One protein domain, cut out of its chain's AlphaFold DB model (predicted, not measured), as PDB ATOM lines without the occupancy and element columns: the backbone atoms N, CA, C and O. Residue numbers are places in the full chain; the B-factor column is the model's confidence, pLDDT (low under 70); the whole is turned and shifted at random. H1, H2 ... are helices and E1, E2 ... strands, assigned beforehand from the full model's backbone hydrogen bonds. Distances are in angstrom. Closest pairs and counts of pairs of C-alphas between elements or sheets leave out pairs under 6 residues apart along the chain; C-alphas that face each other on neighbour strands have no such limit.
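AT A GLANCE: This is residues 5 to 139 of the 139 residues of an uncharacterized protein of Parabacteroides merdae (UniProt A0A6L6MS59). Picture a twisted wall of five antiparallel strands, E1 to E5, with H2 packed over it by E1 and E2 while H3 grazes it with residues 93 to 97. H1 touches both H2 and H3, about perpendicular to each, and H5 lies off the sheet, near H1 and H2, after a long stretch with no named element. The printed part has 135 residues, with five named helices and five named strands in the order H1 H2 E1 E2 E3 E4 E5 H3 H4 H5, of mixed class, helices and strands. It is compact, with a radius of gyration of the C-alphas of 14.6 A, and rounded, spanning 39 by 31 by 26 A.

HOW THE PARTS SIT: Start with the sheet: E1, residues 32 to 39, E2, 43 to 50, E3, 53 to 61, E4, 66 to 69, and E5, 81 to 84, form a meander, each strand the antiparallel neighbour of the one before. E1 and E2 are a hairpin; look for N 35 and O 47, 2.9 A apart. In the E2 and E3 hairpin N 46 and O 58 are 3.0 A apart, in E3 and E4 N 59 and O 67 are 2.9 A apart, and in E4 and E5 N 66 and O 84 are 2.9 A apart. H2, residues 20 to 28, is on the sheet at a height of 7.7 A, over E2, slantwise at 33 degrees to it on the local plane; its closest C-alpha to E1 is that of Lys 24, 5.5 A from that of Ile 34. H3, residues 90 to 99, only grazes the sheet. H1, residues 5 to 12, touches H2 about perpendicular at 81 degrees, closest C-alphas Ile 10 and Glu 22, 6.6 A. It touches H3 at 73 degrees, also about perpendicular, closest C-alphas Leu 11 and Thr 90, 4.8 A. H4, residues 105 to 108, touches H3 only at the corner, and only just, with 3 pairs of C-alphas within 8 A; the closest are Asn 99 and Leu 105, 6.4 A. H5, residues 125 to 136, is close to H1 but not clearly touching, closest C-alphas Val 7 and Val 135, 7.9 A. In H1, H2, H3 and H5 every O i to N i+4 pair is within hydrogen-bond range; H4 is too short for such a pair.

IN THESE COORDINATES: Find C-alpha 32 at (159.829, 177.348, 123.551), where E1 begins; it bends by 68 degrees at residue 36 and is 19.3 A long. E2 is 23.2 A and E3 24.7 A, while E4 and E5 are 10.3 and 10.2 A. H1 starts at C-alpha 5, (179.876, 173.893, 126.871), and is 10.8 A long; H2 is 11.6 A, H3 14.2 A and H4 5.3 A. H5, 16.2 A, ends at C-alpha 136, (172.343, 185.538, 123.944).

THE WHOLE: The C-alphas farthest apart are those of Asp 77 and Glu 123, 43.9 A. The printed part has no cut; the links E4 to E5 and H4 to H5 are long. Confidence is low, under 70, at residues 101 to 104 and 106 to 108, against a mean pLDDT of the printed part of 88.1.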
ATOM      1  N   GLU A   5     178.947 174.367 127.907       92.94
ATOM      2  CA  GLU A   5     179.876 173.893 126.871       92.94
ATOM      3  C   GLU A   5     179.151 173.026 125.838       92.94
ATOM      4  O   GLU A   5     179.312 173.232 124.636       92.94
ATOM      5  N   GLN A   6     178.287 172.118 126.300       95.12
ATOM      6  CA  GLN A   6     177.462 171.300 125.414       95.12
ATOM      7  C   GLN A   6     176.451 172.150 124.634       95.12
ATOM      8  O   GLN A   6     176.215 171.881 123.461       95.12
ATOM      9  N   VAL A   7     175.898 173.218 125.223       95.44
ATOM     10  CA  VAL A   7     175.056 174.187 124.499       95.44
ATOM     11  C   VAL A   7     175.829 174.819 123.349       95.44
ATOM     12  O   VAL A   7     175.319 174.872 122.234       95.44
ATOM     13  N   LYS A   8     177.071 175.251 123.576       95.19
ATOM     14  CA  LYS A   8     177.917 175.797 122.509       95.19
ATOM     15  C   LYS A   8     178.169 174.774 121.401       95.19
ATOM     16  O   LYS A   8     178.081 175.113 120.220       95.19
ATOM     17  N   GLU A   9     178.443 173.522 121.756       95.75
ATOM     18  CA  GLU A   9     178.568 172.439 120.776       95.75
ATOM     19  C   GLU A   9     177.275 172.263 119.972       95.75
ATOM     20  O   GLU A   9     177.324 172.236 118.746       95.75
ATOM     21  N   ILE A  10     176.111 172.231 120.625       96.88
ATOM     22  CA  ILE A  10     174.807 172.127 119.954       96.88
ATOM     23  C   ILE A  10     174.586 173.304 118.999       96.88
ATOM     24  O   ILE A  10     174.219 173.099 117.844       96.88
ATOM     25  N   LEU A  11     174.856 174.531 119.446       95.94
ATOM     26  CA  LEU A  11     174.686 175.743 118.647       95.94
ATOM     27  C   LEU A  11     175.581 175.757 117.398       95.94
ATOM     28  O   LEU A  11     175.174 176.284 116.365       95.94
ATOM     29  N   THR A  12     176.757 175.130 117.457       95.81
ATOM     30  CA  THR A  12     177.674 175.012 116.309       95.81
ATOM     31  C   THR A  12     177.369 173.833 115.384       95.81
ATOM     32  O   THR A  12     177.864 173.808 114.256       95.81
ATOM     33  N   LYS A  13     176.526 172.875 115.798       95.56
ATOM     34  CA  LYS A  13     176.112 171.762 114.933       95.56
ATOM     35  C   LYS A  13     175.297 172.265 113.756       95.56
ATOM     36  O   LYS A  13     174.428 173.126 113.907       95.56
ATOM     37  N   ASN A  14     175.511 171.641 112.600       94.44
ATOM     38  CA  ASN A  14     174.597 171.787 111.479       94.44
ATOM     39  C   ASN A  14     173.186 171.338 111.904       94.44
ATOM     40  O   ASN A  14     173.078 170.271 112.519       94.44
ATOM     41  N   PRO A  15     172.114 172.072 111.548       93.81
ATOM     42  CA  PRO A  15     170.756 171.680 111.919       93.81
ATOM     43  C   PRO A  15     170.395 170.256 111.473       93.81
ATOM     44  O   PRO A  15     169.757 169.527 112.219       93.81
ATOM     45  N   ALA A  16     170.887 169.780 110.323       92.12
ATOM     46  CA  ALA A  16     170.667 168.396 109.887       92.12
ATOM     47  C   ALA A  16     171.268 167.351 110.847       92.12
ATOM     48  O   ALA A  16     170.829 166.202 110.878       92.12
ATOM     49  N   GLY A  17     172.281 167.722 111.631       91.12
ATOM     50  CA  GLY A  17     172.951 166.867 112.608       91.12
ATOM     51  C   GLY A  17     172.313 166.879 113.996       91.12
ATOM     52  O   GLY A  17     172.611 165.982 114.781       91.12
ATOM     53  N   ILE A  18     171.423 167.830 114.294       93.31
ATOM     54  CA  ILE A  18     170.851 167.976 115.636       93.31
ATOM     55  C   ILE A  18     169.873 166.840 115.959       93.31
ATOM     56  O   ILE A  18     169.245 166.247 115.069       93.31
ATOM     57  N   THR A  19     169.778 166.511 117.242       94.12
ATOM     58  CA  THR A  19     168.778 165.590 117.787       94.12
ATOM     59  C   THR A  19     167.567 166.347 118.334       94.12
ATOM     60  O   THR A  19     167.639 167.537 118.642       94.12
ATOM     61  N   LYS A  20     166.443 165.642 118.512       95.25
ATOM     62  CA  LYS A  20     165.225 166.207 119.112       95.25
ATOM     63  C   LYS A  20     165.471 166.775 120.512       95.25
ATOM     64  O   LYS A  20     164.945 167.833 120.826       95.25
ATOM     65  N   GLU A  21     166.244 166.080 121.343       94.88
ATOM     66  CA  GLU A  21     166.491 166.494 122.732       94.88
ATOM     67  C   GLU A  21     167.421 167.708 122.816       94.88
ATOM     68  O   GLU A  21     167.172 168.617 123.601       94.88
ATOM     69  N   GLU A  22     168.431 167.791 121.949       95.62
ATOM     70  CA  GLU A  22     169.270 168.988 121.836       95.62
ATOM     71  C   GLU A  22     168.461 170.196 121.367       95.62
ATOM     72  O   GLU A  22     168.581 171.275 121.945       95.62
ATOM     73  N   LEU A  23     167.603 170.002 120.360       95.25
ATOM     74  CA  LEU A  23     166.719 171.039 119.841       95.25
ATOM     75  C   LEU A  23     165.736 171.518 120.921       95.25
ATOM     76  O   LEU A  23     165.604 172.719 121.137       95.25
ATOM     77  N   LYS A  24     165.092 170.586 121.640       95.00
ATOM     78  CA  LYS A  24     164.233 170.902 122.791       95.00
ATOM     79  C   LYS A  24     164.973 171.718 123.836       95.00
ATOM     80  O   LYS A  24     164.407 172.682 124.332       95.00
ATOM     81  N   PHE A  25     166.213 171.355 124.150       94.75
ATOM     82  CA  PHE A  25     166.972 172.060 125.170       94.75
ATOM     83  C   PHE A  25     167.264 173.504 124.759       94.75
ATOM     84  O   PHE A  25     166.959 174.422 125.519       94.75
ATOM     85  N   VAL A  26     167.802 173.723 123.549       95.00
ATOM     86  CA  VAL A  26     168.183 175.075 123.099       95.00
ATOM     87  C   VAL A  26     166.984 175.980 122.832       95.00
ATOM     88  O   VAL A  26     167.049 177.160 123.157       95.00
ATOM     89  N   PHE A  27     165.871 175.450 122.316       94.00
ATOM     90  CA  PHE A  27     164.620 176.213 122.214       94.00
ATOM     91  C   PHE A  27     163.984 176.433 123.595       94.00
ATOM     92  O   PHE A  27     163.466 177.514 123.870       94.00
ATOM     93  N   GLY A  28     164.103 175.460 124.500       92.94
ATOM     94  CA  GLY A  28     163.612 175.538 125.877       92.94
ATOM     95  C   GLY A  28     164.257 176.648 126.707       92.94
ATOM     96  O   GLY A  28     163.603 177.188 127.594       92.94
ATOM     97  N   ILE A  29     165.489 177.064 126.380       92.56
ATOM     98  CA  ILE A  29     166.133 178.258 126.970       92.56
ATOM     99  C   ILE A  29     165.276 179.520 126.753       92.56
ATOM    100  O   ILE A  29     165.246 180.407 127.601       92.56
ATOM    101  N   PHE A  30     164.522 179.573 125.653       90.44
ATOM    102  CA  PHE A  30     163.604 180.662 125.306       90.44
ATOM    103  C   PHE A  30     162.151 180.334 125.659       90.44
ATOM    104  O   PHE A  30     161.236 180.903 125.075       90.44
ATOM    105  N   CYS A  31     161.914 179.396 126.581       89.81
ATOM    106  CA  CYS A  31     160.572 178.942 126.963       89.81
ATOM    107  C   CYS A  31     159.751 178.399 125.777       89.81
ATOM    108  O   CYS A  31     158.521 178.382 125.806       89.81
ATOM    109  N   LEU A  32     160.439 177.945 124.727       92.12
ATOM    110  CA  LEU A  32     159.829 177.348 123.551       92.12
ATOM    111  C   LEU A  32     159.875 175.829 123.662       92.12
ATOM    112  O   LEU A  32     160.845 175.235 124.127       92.12
ATOM    113  N   SER A  33     158.825 175.190 123.178       92.94
ATOM    114  CA  SER A  33     158.704 173.744 123.114       92.94
ATOM    115  C   SER A  33     158.735 173.270 121.669       92.94
ATOM    116  O   SER A  33     158.212 173.922 120.765       92.94
ATOM    117  N   ILE A  34     159.358 172.111 121.468       95.38
ATOM    118  CA  ILE A  34     159.402 171.431 120.177       95.38
ATOM    119  C   ILE A  34     158.322 170.351 120.151       95.38
ATOM    120  O   ILE A  34     158.357 169.417 120.963       95.38
ATOM    121  N   LYS A  35     157.408 170.444 119.185       93.75
ATOM    122  CA  LYS A  35     156.403 169.414 118.878       93.75
ATOM    123  C   LYS A  35     156.599 168.879 117.466       93.75
ATOM    124  O   LYS A  35     157.369 169.447 116.700       93.75
ATOM    125  N   GLU A  36     155.968 167.735 117.198       91.00
ATOM    126  CA  GLU A  36     155.943 167.096 115.878       91.00
ATOM    127  C   GLU A  36     157.322 167.083 115.193       91.00
ATOM    128  O   GLU A  36     157.555 167.723 114.184       91.00
ATOM    129  N   TYR A  37     158.302 166.413 115.809       95.06
ATOM    130  CA  TYR A  37     159.664 166.332 115.270       95.06
ATOM    131  C   TYR A  37     159.792 165.131 114.332       95.06
ATOM    132  O   TYR A  37     159.607 163.991 114.771       95.06
ATOM    133  N   GLU A  38     160.219 165.373 113.097       94.56
ATOM    134  CA  GLU A  38     160.535 164.348 112.106       94.56
ATOM    135  C   GLU A  38     161.914 164.603 111.489       94.56
ATOM    136  O   GLU A  38     162.258 165.715 111.087       94.56
ATOM    137  N   LYS A  39     162.721 163.545 111.387       93.50
ATOM    138  CA  LYS A  39     164.026 163.588 110.728       93.50
ATOM    139  C   LYS A  39     164.123 162.454 109.721       93.50
ATOM    140  O   LYS A  39     163.967 161.290 110.074       93.50
ATOM    141  N   SER A  40     164.425 162.817 108.484       91.31
ATOM    142  CA  SER A  40     164.651 161.911 107.358       91.31
ATOM    143  C   SER A  40     166.007 162.202 106.712       91.31
ATOM    144  O   SER A  40     166.690 163.159 107.073       91.31
ATOM    145  N   GLU A  41     166.386 161.416 105.706       88.12
ATOM    146  CA  GLU A  41     167.599 161.658 104.909       88.12
ATOM    147  C   GLU A  41     167.562 162.969 104.106       88.12
ATOM    148  O   GLU A  41     168.580 163.419 103.577       88.12
ATOM    149  N   HIS A  42     166.382 163.575 103.961       88.88
ATOM    150  CA  HIS A  42     166.181 164.743 103.107       88.88
ATOM    151  C   HIS A  42     165.759 165.982 103.877       88.88
ATOM    152  O   HIS A  42     166.034 167.091 103.423       88.88
ATOM    153  N   ASN A  43     165.101 165.816 105.021       91.75
ATOM    154  CA  ASN A  43     164.526 166.921 105.770       91.75
ATOM    155  C   ASN A  43     164.611 166.681 107.275       91.75
ATOM    156  O   ASN A  43     164.376 165.569 107.751       91.75
ATOM    157  N   LEU A  44     164.858 167.763 108.001       94.38
ATOM    158  CA  LEU A  44     164.479 167.919 109.395       94.38
ATOM    159  C   LEU A  44     163.224 168.798 109.439       94.38
ATOM    160  O   LEU A  44     163.171 169.836 108.781       94.38
ATOM    161  N   TRP A  45     162.222 168.386 110.198       95.50
ATOM    162  CA  TRP A  45     160.957 169.087 110.339       95.50
ATOM    163  C   TRP A  45     160.530 169.096 111.801       95.50
ATOM    164  O   TRP A  45     160.696 168.094 112.496       95.50
ATOM    165  N   PHE A  46     160.044 170.239 112.277       96.62
ATOM    166  CA  PHE A  46     159.515 170.372 113.627       96.62
ATOM    167  C   PHE A  46     158.644 171.614 113.790       96.62
ATOM    168  O   PHE A  46     158.776 172.597 113.058       96.62
ATOM    169  N   GLU A  47     157.790 171.588 114.806       96.56
ATOM    170  CA  GLU A  47     156.994 172.732 115.225       96.56
ATOM    171  C   GLU A  47     157.571 173.380 116.479       96.56
ATOM    172  O   GLU A  47     157.987 172.701 117.421       96.56
ATOM    173  N   VAL A  48     157.530 174.707 116.510       95.12
ATOM    174  CA  VAL A  48     157.898 175.528 117.659       95.12
ATOM    175  C   VAL A  48     156.630 176.093 118.284       95.12
ATOM    176  O   VAL A  48     155.785 176.676 117.601       95.12
ATOM    177  N   HIS A  49     156.498 175.906 119.592       93.12
ATOM    178  CA  HIS A  49     155.331 176.297 120.377       93.12
ATOM    179  C   HIS A  49     155.761 177.083 121.614       93.12
ATOM    180  O   HIS A  49     156.785 176.766 122.214       93.12
ATOM    181  N   PHE A  50     154.941 178.026 122.063       89.06
ATOM    182  CA  PHE A  50     155.000 178.561 123.424       89.06
ATOM    183  C   PHE A  50     153.828 177.967 124.202       89.06
ATOM    184  O   PHE A  50     152.669 178.186 123.854       89.06
ATOM    185  N   GLU A  51     154.120 177.136 125.202       85.06
ATOM    186  CA  GLU A  51     153.121 176.294 125.873       85.06
ATOM    187  C   GLU A  51     152.251 175.478 124.878       85.06
ATOM    188  O   GLU A  51     152.706 174.539 124.211       85.06
ATOM    189  N   ARG A  52     150.957 175.807 124.784       85.31
ATOM    190  CA  ARG A  52     149.992 175.182 123.868       85.31
ATOM    191  C   ARG A  52     149.813 175.961 122.564       85.31
ATOM    192  O   ARG A  52     149.083 175.493 121.698       85.31
ATOM    193  N   ILE A  53     150.453 177.118 122.431       88.25
ATOM    194  CA  ILE A  53     150.308 178.022 121.293       88.25
ATOM    195  C   ILE A  53     151.339 177.657 120.230       88.25
ATOM    196  O   ILE A  53     152.544 177.714 120.475       88.25
ATOM    197  N   TYR A  54     150.858 177.316 119.038       90.94
ATOM    198  CA  TYR A  54     151.690 177.114 117.856       90.94
ATOM    199  C   TYR A  54     152.276 178.451 117.374       90.94
ATOM    200  O   TYR A  54     151.536 179.416 117.179       90.94
ATOM    201  N   ILE A  55     153.597 178.509 117.174       90.94
ATOM    202  CA  ILE A  55     154.300 179.718 116.712       90.94
ATOM    203  C   ILE A  55     154.727 179.594 115.260       90.94
ATOM    204  O   ILE A  55     154.512 180.513 114.476       90.94
ATOM    205  N   ALA A  56     155.404 178.508 114.904       93.06
ATOM    206  CA  ALA A  56     155.818 178.272 113.532       93.06
ATOM    207  C   ALA A  56     156.235 176.824 113.347       93.06
ATOM    208  O   ALA A  56     156.766 176.175 114.248       93.06
ATOM    209  N   GLN A  57     156.084 176.362 112.122       94.69
ATOM    210  CA  GLN A  57     156.715 175.161 111.628       94.69
ATOM    211  C   GLN A  57     158.034 175.527 110.954       94.69
ATOM    212  O   GLN A  57     158.097 176.464 110.156       94.69
ATOM    213  N   ILE A  58     159.070 174.741 111.234       94.69
ATOM    214  CA  ILE A  58     160.385 174.845 110.608       94.69
ATOM    215  C   ILE A  58     160.634 173.575 109.804       94.69
ATOM    216  O   ILE A  58     160.548 172.459 110.316       94.69
ATOM    217  N   ARG A  59     160.985 173.749 108.530       94.38
ATOM    218  CA  ARG A  59     161.475 172.672 107.671       94.38
ATOM    219  C   ARG A  59     162.865 173.030 107.184       94.38
ATOM    220  O   ARG A  59     163.055 174.054 106.542       94.38
ATOM    221  N   TYR A  60     163.828 172.173 107.460       93.75
ATOM    222  CA  TYR A  60     165.210 172.324 107.049       93.75
ATOM    223  C   TYR A  60     165.557 171.223 106.041       93.75
ATOM    224  O   TYR A  60     165.664 170.047 106.399       93.75
ATOM    225  N   GLY A  61     165.704 171.591 104.767       91.06
ATOM    226  CA  GLY A  61     166.072 170.665 103.701       91.06
ATOM    227  C   GLY A  61     167.569 170.362 103.715       91.06
ATOM    228  O   GLY A  61     168.383 171.233 103.435       91.06
ATOM    229  N   ILE A  62     167.952 169.109 103.960       82.06
ATOM    230  CA  ILE A  62     169.360 168.674 104.086       82.06
ATOM    231  C   ILE A  62     170.146 168.887 102.778       82.06
ATOM    232  O   ILE A  62     171.349 169.130 102.803       82.06
ATOM    233  N   LYS A  63     169.459 168.827 101.630       76.44
ATOM    234  CA  LYS A  63     170.000 169.126 100.290       76.44
ATOM    235  C   LYS A  63     169.250 170.272  99.591       76.44
ATOM    236  O   LYS A  63     169.331 170.399  98.373       76.44
ATOM    237  N   GLY A  64     168.458 171.040 100.338       81.25
ATOM    238  CA  GLY A  64     167.518 172.026  99.799       81.25
ATOM    239  C   GLY A  64     167.584 173.358 100.537       81.25
ATOM    240  O   GLY A  64     168.595 173.681 101.149       81.25
ATOM    241  N   GLY A  65     166.502 174.131 100.453       87.56
ATOM    242  CA  GLY A  65     166.306 175.324 101.273       87.56
ATOM    243  C   GLY A  65     165.728 174.986 102.647       87.56
ATOM    244  O   GLY A  65     165.320 173.851 102.910       87.56
ATOM    245  N   MET A  66     165.659 175.990 103.512       92.69
ATOM    246  CA  MET A  66     164.841 175.934 104.718       92.69
ATOM    247  C   MET A  66     163.615 176.825 104.565       92.69
ATOM    248  O   MET A  66     163.637 177.810 103.829       92.69
ATOM    249  N   SER A  67     162.546 176.485 105.268       91.19
ATOM    250  CA  SER A  67     161.324 177.268 105.279       91.19
ATOM    251  C   SER A  67     160.744 177.368 106.674       91.19
ATOM    252  O   SER A  67     160.774 176.401 107.441       91.19
ATOM    253  N   PHE A  68     160.136 178.512 106.937       92.06
ATOM    254  CA  PHE A  68     159.336 178.771 108.118       92.06
ATOM    255  C   PHE A  68     157.915 179.048 107.662       92.06
ATOM    256  O   PHE A  68     157.719 179.755 106.673       92.06
ATOM    257  N   SER A  69     156.929 178.496 108.351       89.88
ATOM    258  CA  SER A  69     155.528 178.725 108.014       89.88
ATOM    259  C   SER A  69     154.673 178.839 109.262       89.88
ATOM    260  O   SER A  69     154.900 178.132 110.240       89.88
ATOM    261  N   ASN A  70     153.676 179.711 109.199       87.81
ATOM    262  CA  ASN A  70     152.584 179.787 110.153       87.81
ATOM    263  C   ASN A  70     151.322 180.223 109.396       87.81
ATOM    264  O   ASN A  70     151.235 181.349 108.914       87.81
ATOM    265  N   GLU A  71     150.332 179.336 109.316       83.00
ATOM    266  CA  GLU A  71     149.062 179.590 108.620       83.00
ATOM    267  C   GLU A  71     148.222 180.721 109.241       83.00
ATOM    268  O   GLU A  71     147.405 181.335 108.561       83.00
ATOM    269  N   TYR A  72     148.461 181.051 110.510       80.12
ATOM    270  CA  TYR A  72     147.763 182.103 111.249       80.12
ATOM    271  C   TYR A  72     148.467 183.465 111.180       80.12
ATOM    272  O   TYR A  72     147.896 184.466 111.613       80.12
ATOM    273  N   VAL A  73     149.694 183.531 110.649       76.56
ATOM    274  CA  VAL A  73     150.487 184.768 110.569       76.56
ATOM    275  C   VAL A  73     150.755 185.115 109.111       76.56
ATOM    276  O   VAL A  73     151.248 184.297 108.339       76.56
ATOM    277  N   ASN A  74     150.442 186.352 108.726       74.25
ATOM    278  CA  ASN A  74     150.845 186.894 107.433       74.25
ATOM    279  C   ASN A  74     152.292 187.390 107.544       74.25
ATOM    280  O   ASN A  74     152.563 188.350 108.262       74.25
ATOM    281  N   MET A  75     153.208 186.724 106.843       74.94
ATOM    282  CA  MET A  75     154.637 187.051 106.811       74.94
ATOM    283  C   MET A  75     154.992 188.074 105.712       74.94
ATOM    284  O   MET A  75     156.168 188.319 105.461       74.94
ATOM    285  N   GLY A  76     153.989 188.673 105.061       71.75
ATOM    286  CA  GLY A  76     154.132 189.655 103.982       71.75
ATOM    287  C   GLY A  76     153.431 189.203 102.700       71.75
ATOM    288  O   GLY A  76     153.414 188.017 102.381       71.75
ATOM    289  N   ASP A  77     152.826 190.143 101.969       76.50
ATOM    290  CA  ASP A  77     152.181 189.925 100.659       76.50
ATOM    291  C   ASP A  77     151.146 188.780 100.600       76.50
ATOM    292  O   ASP A  77     150.893 188.201  99.547       76.50
ATOM    293  N   GLY A  78     150.524 188.443 101.738       76.50
ATOM    294  CA  GLY A  78     149.569 187.331 101.826       76.50
ATOM    295  C   GLY A  78     150.231 185.950 101.884       76.50
ATOM    296  O   GLY A  78     149.547 184.937 101.750       76.50
ATOM    297  N   CYS A  79     151.549 185.893 102.088       77.94
ATOM    298  CA  CYS A  79     152.284 184.657 102.313       77.94
ATOM    299  C   CYS A  79     152.217 184.241 103.787       77.94
ATOM    300  O   CYS A  79     152.414 185.045 104.697       77.94
ATOM    301  N   HIS A  80     152.020 182.944 104.015       82.69
ATOM    302  CA  HIS A  80     152.012 182.314 105.342       82.69
ATOM    303  C   HIS A  80     153.322 181.581 105.659       82.69
ATOM    304  O   HIS A  80     153.397 180.742 106.556       82.69
ATOM    305  N   GLY A  81     154.366 181.855 104.878       85.12
ATOM    306  CA  GLY A  81     155.674 181.253 105.051       85.12
ATOM    307  C   GLY A  81     156.740 181.907 104.189       85.12
ATOM    308  O   GLY A  81     156.443 182.554 103.185       85.12
ATOM    309  N   VAL A  82     157.990 181.701 104.586       87.25
ATOM    310  CA  VAL A  82     159.184 182.192 103.896       87.25
ATOM    311  C   VAL A  82     160.111 181.011 103.641       87.25
ATOM    312  O   VAL A  82     160.339 180.190 104.529       87.25
ATOM    313  N   THR A  83     160.650 180.926 102.426       88.38
ATOM    314  CA  THR A  83     161.695 179.963 102.056       88.38
ATOM    315  C   THR A  83     163.004 180.702 101.826       88.38
ATOM    316  O   THR A  83     163.018 181.772 101.222       88.38
ATOM    317  N   MET A  84     164.109 180.128 102.288       89.56
ATOM    318  CA  MET A  84     165.439 180.717 102.185       89.56
ATOM    319  C   MET A  84     166.530 179.647 102.073       89.56
ATOM    320  O   MET A  84     166.268 178.444 102.167       89.56
ATOM    321  N   GLY A  85     167.766 180.090 101.835       90.06
ATOM    322  CA  GLY A  85     168.935 179.214 101.872       90.06
ATOM    323  C   GLY A  85     169.111 178.573 103.247       90.06
ATOM    324  O   GLY A  85     168.661 179.106 104.259       90.06
ATOM    325  N   THR A  86     169.747 177.409 103.286       91.56
ATOM    326  CA  THR A  86     170.091 176.750 104.545       91.56
ATOM    327  C   THR A  86     171.183 177.501 105.296       91.56
ATOM    328  O   THR A  86     171.968 178.255 104.719       91.56
ATOM    329  N   VAL A  87     171.231 177.273 106.605       92.94
ATOM    330  CA  VAL A  87     172.263 177.804 107.497       92.94
ATOM    331  C   VAL A  87     173.243 176.718 107.910       92.94
ATOM    332  O   VAL A  87     172.907 175.539 107.980       92.94
ATOM    333  N   ASN A  88     174.473 177.114 108.218       91.88
ATOM    334  CA  ASN A  88     175.535 176.149 108.491       91.88
ATOM    335  C   ASN A  88     175.487 175.588 109.915       91.88
ATOM    336  O   ASN A  88     176.024 174.504 110.150       91.88
ATOM    337  N   ASN A  89     174.852 176.303 110.845       94.56
ATOM    338  CA  ASN A  89     174.805 175.957 112.258       94.56
ATOM    339  C   ASN A  89     173.431 176.278 112.882       94.56
ATOM    340  O   ASN A  89     172.593 176.962 112.292       94.56
ATOM    341  N   THR A  90     173.191 175.737 114.074       95.44
ATOM    342  CA  THR A  90     171.914 175.856 114.791       95.44
ATOM    343  C   THR A  90     171.717 177.247 115.400       95.44
ATOM    344  O   THR A  90     170.579 177.704 115.490       95.44
ATOM    345  N   ALA A  91     172.793 177.951 115.766       94.44
ATOM    346  CA  ALA A  91     172.714 179.334 116.240       94.44
ATOM    347  C   ALA A  91     172.083 180.261 115.189       94.44
ATOM    348  O   ALA A  91     171.160 181.006 115.505       94.44
ATOM    349  N   ASP A  92     172.507 180.150 113.930       93.31
ATOM    350  CA  ASP A  92     171.955 180.929 112.820       93.31
ATOM    351  C   ASP A  92     170.472 180.606 112.582       93.31
ATOM    352  O   ASP A  92     169.669 181.509 112.344       93.31
ATOM    353  N   LEU A  93     170.080 179.329 112.700       93.62
ATOM    354  CA  LEU A  93     168.675 178.915 112.596       93.62
ATOM    355  C   LEU A  93     167.829 179.571 113.694       93.62
ATOM    356  O   LEU A  93     166.762 180.119 113.415       93.62
ATOM    357  N   LEU A  94     168.321 179.536 114.931       92.38
ATOM    358  CA  LEU A  94     167.654 180.120 116.087       92.38
ATOM    359  C   LEU A  94     167.562 181.648 115.973       92.38
ATOM    360  O   LEU A  94     166.503 182.225 116.213       92.38
ATOM    361  N   LYS A  95     168.644 182.299 115.532       89.62
ATOM    362  CA  LYS A  95     168.702 183.743 115.293       89.62
ATOM    363  C   LYS A  95     167.701 184.183 114.234       89.62
ATOM    364  O   LYS A  95     167.005 185.174 114.443       89.62
ATOM    365  N   ILE A  96     167.611 183.460 113.120       89.31
ATOM    366  CA  ILE A  96     166.607 183.742 112.092       89.31
ATOM    367  C   ILE A  96     165.219 183.580 112.693       89.31
ATOM    368  O   ILE A  96     164.444 184.525 112.623       89.31
ATOM    369  N   PHE A  97     164.941 182.452 113.354       89.62
ATOM    370  CA  PHE A  97     163.637 182.195 113.960       89.62
ATOM    371  C   PHE A  97     163.175 183.325 114.891       89.62
ATOM    372  O   PHE A  97     162.057 183.816 114.754       89.62
ATOM    373  N   ILE A  98     164.048 183.771 115.796       86.50
ATOM    374  CA  ILE A  98     163.765 184.860 116.739       86.50
ATOM    375  C   ILE A  98     163.467 186.172 116.000       86.50
ATOM    376  O   ILE A  98     162.523 186.878 116.351       86.50
ATOM    377  N   ASN A  99     164.265 186.500 114.981       82.50
ATOM    378  CA  ASN A  99     164.156 187.777 114.277       82.50
ATOM    379  C   ASN A  99     163.057 187.800 113.204       82.50
ATOM    380  O   ASN A  99     162.712 188.877 112.732       82.50
ATOM    381  N   MET A 100     162.452 186.658 112.849       77.75
ATOM    382  CA  MET A 100     161.335 186.626 111.890       77.75
ATOM    383  C   MET A 100     160.132 187.462 112.336       77.75
ATOM    384  O   MET A 100     159.375 187.936 111.495       77.75
ATOM    385  N   PHE A 101     159.930 187.610 113.645       69.62
ATOM    386  CA  PHE A 101     158.803 188.363 114.195       69.62
ATOM    387  C   PHE A 101     159.154 189.832 114.434       69.62
ATOM    388  O   PHE A 101     158.287 190.695 114.301       69.62
ATOM    389  N   TYR A 102     160.411 190.115 114.799       67.25
ATOM    390  CA  TYR A 102     160.922 191.467 114.999       67.25
ATOM    391  C   TYR A 102     162.456 191.480 115.111       67.25
ATOM    392  O   TYR A 102     163.034 190.666 115.836       67.25
ATOM    393  N   ASP A 103     163.122 192.443 114.475       66.81
ATOM    394  CA  ASP A 103     164.580 192.578 114.563       66.81
ATOM    395  C   ASP A 103     165.041 192.905 115.991       66.81
ATOM    396  O   ASP A 103     164.605 193.882 116.605       66.81
ATOM    397  N   ASN A 104     165.993 192.124 116.509       65.50
ATOM    398  CA  ASN A 104     166.536 192.250 117.864       65.50
ATOM    399  C   ASN A 104     165.474 192.132 118.974       65.50
ATOM    400  O   ASN A 104     165.659 192.699 120.058       65.50
ATOM    401  N   LEU A 105     164.389 191.383 118.726       71.06
ATOM    402  CA  LEU A 105     163.241 191.243 119.630       71.06
ATOM    403  C   LEU A 105     163.653 190.979 121.081       71.06
ATOM    404  O   LEU A 105     163.204 191.674 121.987       71.06
ATOM    405  N   LEU A 106     164.550 190.013 121.301       67.75
ATOM    406  CA  LEU A 106     164.950 189.605 122.651       67.75
ATOM    407  C   LEU A 106     165.597 190.740 123.446       67.75
ATOM    408  O   LEU A 106     165.310 190.911 124.629       67.75
ATOM    409  N   LYS A 107     166.456 191.527 122.787       68.25
ATOM    410  CA  LYS A 107     167.160 192.640 123.423       68.25
ATOM    411  C   LYS A 107     166.219 193.813 123.682       68.25
ATOM    412  O   LYS A 107     166.313 194.444 124.725       68.25
ATOM    413  N   GLN A 108     165.317 194.108 122.748       68.81
ATOM    414  CA  GLN A 108     164.361 195.206 122.908       68.81
ATOM    415  C   GLN A 108     163.290 194.904 123.959       68.81
ATOM    416  O   GLN A 108     162.881 195.801 124.689       68.81
ATOM    417  N   ALA A 109     162.864 193.644 124.061       70.62
ATOM    418  CA  ALA A 109     161.840 193.210 125.003       70.62
ATOM    419  C   ALA A 109     162.363 192.996 126.434       70.62
ATOM    420  O   ALA A 109     161.564 192.656 127.302       70.62
ATOM    421  N   ASN A 110     163.673 193.168 126.686       74.69
ATOM    422  CA  ASN A 110     164.334 192.730 127.924       74.69
ATOM    423  C   ASN A 110     163.898 191.304 128.295       74.69
ATOM    424  O   ASN A 110     163.380 191.070 129.387       74.69
ATOM    425  N   TYR A 111     164.032 190.381 127.336       77.12
ATOM    426  CA  TYR A 111     163.505 189.029 127.475       77.12
ATOM    427  C   TYR A 111     164.030 188.369 128.754       77.12
ATOM    428  O   TYR A 111     165.240 188.281 128.956       77.12
ATOM    429  N   ALA A 112     163.104 187.887 129.578       78.25
ATOM    430  CA  ALA A 112     163.378 187.111 130.775       78.25
ATOM    431  C   ALA A 112     162.740 185.725 130.616       78.25
ATOM    432  O   ALA A 112     161.648 185.619 130.046       78.25
ATOM    433  N   PRO A 113     163.392 184.657 131.100       81.50
ATOM    434  CA  PRO A 113     162.833 183.325 131.014       81.50
ATOM    435  C   PRO A 113     161.604 183.232 131.923       81.50
ATOM    436  O   PRO A 113     161.638 183.605 133.097       81.50
ATOM    437  N   LEU A 114     160.513 182.690 131.390       82.38
ATOM    438  CA  LEU A 114     159.408 182.203 132.202       82.38
ATOM    439  C   LEU A 114     159.859 180.914 132.903       82.38
ATOM    440  O   LEU A 114     160.033 179.880 132.256       82.38
ATOM    441  N   TYR A 115     160.052 180.981 134.219       85.25
ATOM    442  CA  TYR A 115     160.401 179.828 135.047       85.25
ATOM    443  C   TYR A 115     159.163 179.265 135.750       85.25
ATOM    444  O   TYR A 115     158.432 179.990 136.423       85.25
ATOM    445  N   ASN A 116     158.950 177.959 135.602       84.56
ATOM    446  CA  ASN A 116     157.901 177.206 136.279       84.56
ATOM    447  C   ASN A 116     158.526 175.944 136.888       84.56
ATOM    448  O   ASN A 116     158.990 175.085 136.145       84.56
ATOM    449  N   GLU A 117     158.520 175.822 138.216       83.88
ATOM    450  CA  GLU A 117     159.160 174.715 138.951       83.88
ATOM    451  C   GLU A 117     158.702 173.318 138.501       83.88
ATOM    452  O   GLU A 117     159.488 172.376 138.522       83.88
ATOM    453  N   GLU A 118     157.454 173.168 138.050       83.69
ATOM    454  CA  GLU A 118     156.891 171.866 137.674       83.69
ATOM    455  C   GLU A 118     157.307 171.406 136.273       83.69
ATOM    456  O   GLU A 118     157.255 170.216 135.958       83.69
ATOM    457  N   THR A 119     157.672 172.347 135.399       82.50
ATOM    458  CA  THR A 119     157.857 172.085 133.959       82.50
ATOM    459  C   THR A 119     159.192 172.574 133.411       82.50
ATOM    460  O   THR A 119     159.553 172.233 132.282       82.50
ATOM    461  N   SER A 120     159.935 173.355 134.193       84.44
ATOM    462  CA  SER A 120     161.233 173.890 133.810       84.44
ATOM    463  C   SER A 120     162.269 172.776 133.691       84.44
ATOM    464  O   SER A 120     162.342 171.862 134.507       84.44
ATOM    465  N   GLN A 121     163.121 172.893 132.675       88.38
ATOM    466  CA  GLN A 121     164.307 172.048 132.529       88.38
ATOM    467  C   GLN A 121     165.489 172.515 133.397       88.38
ATOM    468  O   GLN A 121     166.533 171.865 133.390       88.38
ATOM    469  N   PHE A 122     165.336 173.642 134.100       91.81
ATOM    470  CA  PHE A 122     166.343 174.246 134.969       91.81
ATOM    471  C   PHE A 122     165.963 174.084 136.440       91.81
ATOM    472  O   PHE A 122     164.786 174.075 136.797       91.81
ATOM    473  N   GLU A 123     166.973 174.012 137.298       91.69
ATOM    474  CA  GLU A 123     166.831 173.862 138.748       91.69
ATOM    475  C   GLU A 123     166.334 175.141 139.427       91.69
ATOM    476  O   GLU A 123     165.716 175.056 140.482       91.69
ATOM    477  N   SER A 124     166.566 176.316 138.833       92.56
ATOM    478  CA  SER A 124     166.097 177.597 139.366       92.56
ATOM    479  C   SER A 124     165.927 178.661 138.276       92.56
ATOM    480  O   SER A 124     166.393 178.489 137.142       92.56
ATOM    481  N   LEU A 125     165.273 179.775 138.622       91.50
ATOM    482  CA  LEU A 125     165.164 180.948 137.751       91.50
ATOM    483  C   LEU A 125     166.545 181.542 137.440       91.50
ATOM    484  O   LEU A 125     166.804 181.915 136.300       91.50
ATOM    485  N   GLU A 126     167.445 181.587 138.424       93.38
ATOM    486  CA  GLU A 126     168.818 182.074 138.257       93.38
ATOM    487  C   GLU A 126     169.575 181.213 137.248       93.38
ATOM    488  O   GLU A 126     170.206 181.741 136.335       93.38
ATOM    489  N   GLN A 127     169.451 179.886 137.346       92.88
ATOM    490  CA  GLN A 127     170.069 178.988 136.376       92.88
ATOM    491  C   GLN A 127     169.475 179.199 134.975       92.88
ATOM    492  O   GLN A 127     170.225 179.293 134.006       92.88
ATOM    493  N   ALA A 128     168.151 179.326 134.846       92.38
ATOM    494  CA  ALA A 128     167.515 179.612 133.559       92.38
ATOM    495  C   ALA A 128     168.026 180.931 132.945       92.38
ATOM    496  O   ALA A 128     168.355 180.976 131.757       92.38
ATOM    497  N   GLN A 129     168.154 181.976 133.767       92.00
ATOM    498  CA  GLN A 129     168.689 183.277 133.369       92.00
ATOM    499  C   GLN A 129     170.147 183.168 132.908       92.00
ATOM    500  O   GLN A 129     170.496 183.685 131.849       92.00
ATOM    501  N   GLU A 130     170.990 182.431 133.632       93.31
ATOM    502  CA  GLU A 130     172.384 182.215 133.244       93.31
ATOM    503  C   GLU A 130     172.534 181.515 131.883       93.31
ATOM    504  O   GLU A 130     173.448 181.833 131.118       93.31
ATOM    505  N   TYR A 131     171.680 180.532 131.578       93.69
ATOM    506  CA  TYR A 131     171.686 179.868 130.269       93.69
ATOM    507  C   TYR A 131     171.184 180.796 129.164       93.69
ATOM    508  O   TYR A 131     171.751 180.791 128.068       93.69
ATOM    509  N   LEU A 132     170.161 181.606 129.444       91.56
ATOM    510  CA  LEU A 132     169.662 182.603 128.505       91.56
ATOM    511  C   LEU A 132     170.749 183.622 128.151       91.56
ATOM    512  O   LEU A 132     171.029 183.820 126.970       91.56
ATOM    513  N   GLU A 133     171.391 184.224 129.151       90.75
ATOM    514  CA  GLU A 133     172.476 185.194 128.956       90.75
ATOM    515  C   GLU A 133     173.645 184.578 128.185       90.75
ATOM    516  O   GLU A 133     174.192 185.190 127.266       90.75
ATOM    517  N   TYR A 134     173.990 183.330 128.513       91.88
ATOM    518  CA  TYR A 134     175.028 182.598 127.805       91.88
ATOM    519  C   TYR A 134     174.699 182.437 126.318       91.88
ATOM    520  O   TYR A 134     175.527 182.780 125.474       91.88
ATOM    521  N   VAL A 135     173.494 181.974 125.971       90.31
ATOM    522  CA  VAL A 135     173.102 181.816 124.562       90.31
ATOM    523  C   VAL A 135     172.984 183.164 123.857       90.31
ATOM    524  O   VAL A 135     173.475 183.296 122.740       90.31
ATOM    525  N   GLN A 136     172.417 184.184 124.503       86.88
ATOM    526  CA  GLN A 136     172.343 185.538 123.944       86.88
ATOM    527  C   GLN A 136     173.725 186.137 123.652       86.88
ATOM    528  O   GLN A 136     173.847 186.933 122.731       86.88
ATOM    529  N   SER A 137     174.770 185.751 124.391       86.75
ATOM    530  CA  SER A 137     176.145 186.180 124.096       86.75
ATOM    531  C   SER A 137     176.746 185.531 122.839       86.75
ATOM    532  O   SER A 137     177.757 186.010 122.325       86.75
ATOM    533  N   ILE A 138     176.145 184.436 122.363       86.56
ATOM    534  CA  ILE A 138     176.582 183.667 121.188       86.56
ATOM    535  C   ILE A 138     175.782 184.061 119.935       86.56
ATOM    536  O   ILE A 138     176.333 184.007 118.835       86.56
ATOM    537  N   LEU A 139     174.500 184.422 120.095       82.06
ATOM    538  CA  LEU A 139     173.579 184.813 119.012       82.06
ATOM    539  C   LEU A 139     173.816 186.248 118.514       82.06
ATOM    540  O   LEU A 139     173.741 186.460 117.276       82.06
TER     541      LEU A 139